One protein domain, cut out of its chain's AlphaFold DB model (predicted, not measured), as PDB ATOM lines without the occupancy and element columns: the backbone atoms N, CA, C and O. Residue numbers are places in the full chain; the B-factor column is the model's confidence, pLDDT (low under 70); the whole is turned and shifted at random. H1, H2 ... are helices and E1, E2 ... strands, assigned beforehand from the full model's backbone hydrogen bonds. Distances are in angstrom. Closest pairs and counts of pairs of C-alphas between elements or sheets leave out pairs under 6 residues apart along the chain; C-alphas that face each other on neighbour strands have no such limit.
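What this domain is: This is residues 60 to 109 of the 117 residues of an uncharacterized protein of Roseovarius pacificus (UniProt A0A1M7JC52). There is little regular structure: a long looped stretch, residues 60 to 79, leads into two short helices, H1 and H2, then a small hairpin of strands, E1 and E2, at the opposite end of the longest axis from H1. The 50 printed residues, 19 in named elements, are mixed, in the order H1, H2, E1, E2, with one antiparallel sheet, E1 - E2. The whole is compact, with radius of gyration of the C-alphas 10.7 A and spans of 27 by 23 by 15 A.

How they stand to each other: H1, residues 80 to 85, and H2, residues 88 to 92, are close but not clearly touching; their closest C-alphas, Trp 83 and Arg 91, are 7.4 A apart. In both, every O i to N i+4 pair is within hydrogen-bond range. E1, residues 97 to 100, and E2, residues 105 to 108, form an antiparallel hairpin; find N 98 and O 107 within hydrogen-bond range, 2.8 A.

Where its parts are: Find C-alpha 80 at (-36.684, 43.762, 33.927); H1 runs 8.9 A, H2 5.8 A, E1 9.2 A and E2 9.9 A, to C-alpha 108 at (-48.640, 41.724, 57.154).

The domain as a whole: The printed part has no cut. Eight residues, among them 95 to 96, have pLDDT under 70.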
ATOM      1  N   PHE A  60     -40.014  36.478  40.697       66.19
ATOM      2  CA  PHE A  60     -40.817  37.608  41.137       66.19
ATOM      3  C   PHE A  60     -41.780  37.174  42.260       66.19
ATOM      4  O   PHE A  60     -42.797  36.528  41.984       66.19
ATOM      5  N   PRO A  61     -41.496  37.510  43.531       69.56
ATOM      6  CA  PRO A  61     -42.302  37.073  44.677       69.56
ATOM      7  C   PRO A  61     -43.705  37.692  44.741       69.56
ATOM      8  O   PRO A  61     -44.557  37.190  45.472       69.56
ATOM      9  N   TYR A  62     -43.951  38.753  43.972       70.44
ATOM     10  CA  TYR A  62     -45.245  39.437  43.863       70.44
ATOM     11  C   TYR A  62     -45.996  39.073  42.575       70.44
ATOM     12  O   TYR A  62     -47.050  39.633  42.290       70.44
ATOM     13  N   GLY A  63     -45.466  38.113  41.814       76.56
ATOM     14  CA  GLY A  63     -46.027  37.684  40.542       76.56
ATOM     15  C   GLY A  63     -45.638  38.583  39.372       76.56
ATOM     16  O   GLY A  63     -44.735  39.421  39.449       76.56
ATOM     17  N   ALA A  64     -46.323  38.360  38.259       78.38
ATOM     18  CA  ALA A  64     -46.163  39.104  37.024       78.38
ATOM     19  C   ALA A  64     -47.532  39.609  36.554       78.38
ATOM     20  O   ALA A  64     -48.565  39.031  36.895       78.38
ATOM     21  N   SER A  65     -47.543  40.694  35.784       77.25
ATOM     22  CA  SER A  65     -48.760  41.184  35.140       77.25
ATOM     23  C   SER A  65     -49.279  40.171  34.115       77.25
ATOM     24  O   SER A  65     -48.559  39.252  33.720       77.25
ATOM     25  N   ALA A  66     -50.499  40.376  33.611       75.12
ATOM     26  CA  ALA A  66     -51.055  39.560  32.527       75.12
ATOM     27  C   ALA A  66     -50.142  39.503  31.280       75.12
ATOM     28  O   ALA A  66     -50.181  38.535  30.531       75.12
ATOM     29  N   GLY A  67     -49.278  40.508  31.089       78.50
ATOM     30  CA  GLY A  67     -48.266  40.553  30.030       78.50
ATOM     31  C   GLY A  67     -46.892  39.994  30.424       78.50
ATOM     32  O   GLY A  67     -45.904  40.327  29.773       78.50
ATOM     33  N   GLY A  68     -46.780  39.237  31.519       79.94
ATOM     34  CA  GLY A  68     -45.534  38.593  31.955       79.94
ATOM     35  C   GLY A  68     -44.477  39.537  32.539       79.94
ATOM     36  O   GLY A  68     -43.347  39.121  32.789       79.94
ATOM     37  N   ARG A  69     -44.816  40.808  32.775       79.44
ATOM     38  CA  ARG A  69     -43.874  41.790  33.327       79.44
ATOM     39  C   ARG A  69     -43.826  41.706  34.853       79.44
ATOM     40  O   ARG A  69     -44.886  41.568  35.466       79.44
ATOM     41  N   PRO A  70     -42.644  41.829  35.478       77.12
ATOM     42  CA  PRO A  70     -42.520  41.709  36.922       77.12
ATOM     43  C   PRO A  70     -43.273  42.828  37.641       77.12
ATOM     44  O   PRO A  70     -43.222  44.000  37.248       77.12
ATOM     45  N   LEU A  71     -43.988  42.443  38.695       75.19
ATOM     46  CA  LEU A  71     -44.704  43.363  39.566       75.19
ATOM     47  C   LEU A  71     -43.863  43.653  40.803       75.19
ATOM     48  O   LEU A  71     -43.365  42.734  41.458       75.19
ATOM     49  N   THR A  72     -43.721  44.930  41.142       77.00
ATOM     50  CA  THR A  72     -43.202  45.343  42.454       77.00
ATOM     51  C   THR A  72     -44.213  45.027  43.543       77.00
ATOM     52  O   THR A  72     -45.391  44.784  43.273       77.00
ATOM     53  N   TYR A  73     -43.787  45.093  44.805       73.44
ATOM     54  CA  TYR A  73     -44.706  44.938  45.933       73.44
ATOM     55  C   TYR A  73     -45.854  45.974  45.919       73.44
ATOM     56  O   TYR A  73     -46.878  45.744  46.559       73.44
ATOM     57  N   THR A  74     -45.703  47.111  45.214       71.06
ATOM     58  CA  THR A  74     -46.761  48.121  45.008       71.06
ATOM     59  C   THR A  74     -47.752  47.750  43.903       71.06
ATOM     60  O   THR A  74     -48.705  48.493  43.675       71.06
ATOM     61  N   GLY A  75     -47.535  46.640  43.192       74.12
ATOM     62  CA  GLY A  75     -48.312  46.263  42.012       74.12
ATOM     63  C   GLY A  75     -47.987  47.105  40.777       74.12
ATOM     64  O   GLY A  75     -48.717  47.048  39.788       74.12
ATOM     65  N   ARG A  76     -46.903  47.893  40.805       76.19
ATOM     66  CA  ARG A  76     -46.434  48.602  39.616       76.19
ATOM     67  C   ARG A  76     -45.713  47.625  38.707       76.19
ATOM     68  O   ARG A  76     -44.847  46.863  39.133       76.19
ATOM     69  N   VAL A  77     -46.075  47.683  37.435       77.19
ATOM     70  CA  VAL A  77     -45.367  46.965  36.389       77.19
ATOM     71  C   VAL A  77     -44.059  47.695  36.130       77.19
ATOM     72  O   VAL A  77     -44.075  48.860  35.734       77.19
ATOM     73  N   VAL A  78     -42.934  47.019  36.337       76.75
ATOM     74  CA  VAL A  78     -41.610  47.565  36.020       76.75
ATOM     75  C   VAL A  78     -40.944  46.733  34.931       76.75
ATOM     76  O   VAL A  78     -41.282  45.568  34.716       76.75
ATOM     77  N   SER A  79     -40.023  47.341  34.182       82.75
ATOM     78  CA  SER A  79     -39.187  46.596  33.239       82.75
ATOM     79  C   SER A  79     -38.212  45.688  33.997       82.75
ATOM     80  O   SER A  79     -37.920  45.911  35.171       82.75
ATOM     81  N   LEU A  80     -37.686  44.655  33.330       81.38
ATOM     82  CA  LEU A  80     -36.684  43.762  33.927       81.38
ATOM     83  C   LEU A  80     -35.396  44.495  34.322       81.38
ATOM     84  O   LEU A  80     -34.792  44.169  35.338       81.38
ATOM     85  N   GLU A  81     -34.979  45.480  33.532       79.69
ATOM     86  CA  GLU A  81     -33.810  46.304  33.836       79.69
ATOM     87  C   GLU A  81     -34.058  47.187  35.062       79.69
ATOM     88  O   GLU A  81     -33.260  47.180  35.997       79.69
ATOM     89  N   ALA A  82     -35.222  47.848  35.123       79.50
ATOM     90  CA  ALA A  82     -35.624  48.605  36.301       79.50
ATOM     91  C   ALA A  82     -35.672  47.700  37.540       79.50
ATOM     92  O   ALA A  82     -35.110  48.060  38.565       79.50
ATOM     93  N   TRP A  83     -36.240  46.492  37.429       78.25
ATOM     94  CA  TRP A  83     -36.305  45.511  38.519       78.25
ATOM     95  C   TRP A  83     -34.937  45.180  39.125       78.25
ATOM     96  O   TRP A  83     -34.821  45.041  40.343       78.25
ATOM     97  N   ARG A  84     -33.899  45.050  38.289       83.06
ATOM     98  CA  ARG A  84     -32.527  44.765  38.741       83.06
ATOM     99  C   ARG A  84     -31.909  45.943  39.495       83.06
ATOM    100  O   ARG A  84     -31.163  45.709  40.440       83.06
ATOM    101  N   ASN A  85     -32.264  47.166  39.107       85.19
ATOM    102  CA  ASN A  85     -31.772  48.400  39.717       85.19
ATOM    103  C   ASN A  85     -32.570  48.835  40.957       85.19
ATOM    104  O   ASN A  85     -32.107  49.694  41.701       85.19
ATOM    105  N   LEU A  86     -33.742  48.241  41.212       79.38
ATOM    106  CA  LEU A  86     -34.515  48.514  42.421       79.38
ATOM    107  C   LEU A  86     -33.785  48.008  43.666       79.38
ATOM    108  O   LEU A  86     -33.284  46.875  43.712       79.38
ATOM    109  N   THR A  87     -33.814  48.824  44.710       79.56
ATOM    110  CA  THR A  87     -33.350  48.446  46.045       79.56
ATOM    111  C   THR A  87     -34.209  47.325  46.632       79.56
ATOM    112  O   THR A  87     -35.333  47.064  46.196       79.56
ATOM    113  N   GLU A  88     -33.698  46.647  47.660       73.69
ATOM    114  CA  GLU A  88     -34.465  45.616  48.367       73.69
ATOM    115  C   GLU A  88     -35.758  46.188  48.972       73.69
ATOM    116  O   GLU A  88     -36.803  45.542  48.931       73.69
ATOM    117  N   TRP A  89     -35.713  47.442  49.429       74.31
ATOM    118  CA  TRP A  89     -36.885  48.186  49.883       74.31
ATOM    119  C   TRP A  89     -37.917  48.389  48.772       74.31
ATOM    120  O   TRP A  89     -39.107  48.194  48.992       74.31
ATOM    121  N   GLU A  90     -37.486  48.737  47.564       74.19
ATOM    122  CA  GLU A  90     -38.388  48.948  46.427       74.19
ATOM    123  C   GLU A  90     -38.910  47.643  45.820       74.19
ATOM    124  O   GLU A  90     -40.001  47.612  45.243       74.19
ATOM    125  N   ARG A  91     -38.158  46.548  45.964       74.62
ATOM    126  CA  ARG A  91     -38.613  45.213  45.567       74.62
ATOM    127  C   ARG A  91     -39.577  44.627  46.577       74.62
ATOM    128  O   ARG A  91     -40.599  44.094  46.152       74.62
ATOM    129  N   HIS A  92     -39.289  44.750  47.874       73.31
ATOM    130  CA  HIS A  92     -39.976  43.979  48.910       73.31
ATOM    131  C   HIS A  92     -40.781  44.774  49.937       73.31
ATOM    132  O   HIS A  92     -41.598  44.189  50.654       73.31
ATOM    133  N   GLY A  93     -40.587  46.086  49.998       72.62
ATOM    134  CA  GLY A  93     -41.194  46.947  51.000       72.62
ATOM    135  C   GLY A  93     -40.637  46.729  52.416       72.62
ATOM    136  O   GLY A  93     -39.704  45.950  52.637       72.62
ATOM    137  N   PRO A  94     -41.223  47.394  53.426       71.31
ATOM    138  CA  PRO A  94     -40.862  47.225  54.819       71.31
ATOM    139  C   PRO A  94     -41.167  45.807  55.302       71.31
ATOM    140  O   PRO A  94     -42.330  45.404  55.400       71.31
ATOM    141  N   ARG A  95     -40.117  45.080  55.701       68.88
ATOM    142  CA  ARG A  95     -40.183  43.890  56.575       68.88
ATOM    143  C   ARG A  95     -41.231  42.843  56.160       68.88
ATOM    144  O   ARG A  95     -41.994  42.365  56.999       68.88
ATOM    145  N   GLY A  96     -41.298  42.499  54.873       69.25
ATOM    146  CA  GLY A  96     -42.172  41.421  54.390       69.25
ATOM    147  C   GLY A  96     -43.674  41.722  54.473       69.25
ATOM    148  O   GLY A  96     -44.490  40.795  54.468       69.25
ATOM    149  N   ARG A  97     -44.052  43.001  54.564       72.94
ATOM    150  CA  ARG A  97     -45.445  43.450  54.442       72.94
ATOM    151  C   ARG A  97     -45.796  43.637  52.969       72.94
ATOM    152  O   ARG A  97     -44.970  44.064  52.169       72.94
ATOM    153  N   LEU A  98     -47.032  43.318  52.616       69.94
ATOM    154  CA  LEU A  98     -47.586  43.512  51.280       69.94
ATOM    155  C   LEU A  98     -48.375  44.821  51.263       69.94
ATOM    156  O   LEU A  98     -49.114  45.116  52.203       69.94
ATOM    157  N   TRP A  99     -48.222  45.620  50.210       69.81
ATOM    158  CA  TRP A  99     -49.062  46.800  50.030       69.81
ATOM    159  C   TRP A  99     -50.445  46.369  49.537       69.81
ATOM    160  O   TRP A  99     -50.572  45.768  48.471       69.81
ATOM    161  N   CYS A 100     -51.492  46.679  50.300       73.31
ATOM    162  CA  CYS A 100     -52.866  46.464  49.868       73.31
ATOM    163  C   CYS A 100     -53.355  47.703  49.107       73.31
ATOM    164  O   CYS A 100     -53.615  48.741  49.714       73.31
ATOM    165  N   GLY A 101     -53.501  47.600  47.779       69.19
ATOM    166  CA  GLY A 101     -53.993  48.702  46.940       69.19
ATOM    167  C   GLY A 101     -55.428  49.134  47.264       69.19
ATOM    168  O   GLY A 101     -55.760  50.306  47.110       69.19
ATOM    169  N   VAL A 102     -56.247  48.211  47.782       75.19
ATOM    170  CA  VAL A 102     -57.636  48.468  48.194       75.19
ATOM    171  C   VAL A 102     -57.677  49.312  49.467       75.19
ATOM    172  O   VAL A 102     -58.323  50.353  49.505       75.19
ATOM    173  N   ASN A 103     -56.928  48.901  50.492       74.38
ATOM    174  CA  ASN A 103     -56.931  49.560  51.801       74.38
ATOM    175  C   ASN A 103     -55.884  50.680  51.924       74.38
ATOM    176  O   ASN A 103     -55.769  51.286  52.987       74.38
ATOM    177  N   ARG A 104     -55.082  50.915  50.873       71.50
ATOM    178  CA  ARG A 104     -53.957  51.869  50.830       71.50
ATOM    179  C   ARG A 104     -53.064  51.804  52.077       71.50
ATOM    180  O   ARG A 104     -52.642  52.828  52.610       71.50
ATOM    181  N   ARG A 105     -52.794  50.590  52.562       79.88
ATOM    182  CA  ARG A 105     -51.982  50.349  53.760       79.88
ATOM    183  C   ARG A 105     -51.106  49.117  53.594       79.88
ATOM    184  O   ARG A 105     -51.396  48.221  52.801       79.88
ATOM    185  N   TRP A 106     -50.047  49.071  54.389       74.62
ATOM    186  CA  TRP A 106     -49.163  47.918  54.504       74.62
ATOM    187  C   TRP A 106     -49.796  46.850  55.385       74.62
ATOM    188  O   TRP A 106     -50.013  47.078  56.573       74.62
ATOM    189  N   GLU A 107     -50.053  45.679  54.816       76.69
ATOM    190  CA  GLU A 107     -50.624  44.545  55.534       76.69
ATOM    191  C   GLU A 107     -49.571  43.452  55.703       76.69
ATOM    192  O   GLU A 107     -48.814  43.116  54.789       76.69
ATOM    193  N   THR A 108     -49.484  42.893  56.907       77.12
ATOM    194  CA  THR A 108     -48.640  41.724  57.154       77.12
ATOM    195  C   THR A 108     -49.195  40.561  56.344       77.12
ATOM    196  O   THR A 108     -50.412  40.382  56.279       77.12
ATOM    197  N   LYS A 109     -48.320  39.758  55.729       66.81
ATOM    198  CA  LYS A 109     -48.728  38.548  55.011       66.81
ATOM    199  C   LYS A 109     -49.586  37.710  55.960       66.81
ATOM    200  O   LYS A 109     -49.072  37.211  56.960       66.81
TER     201      LYS A 109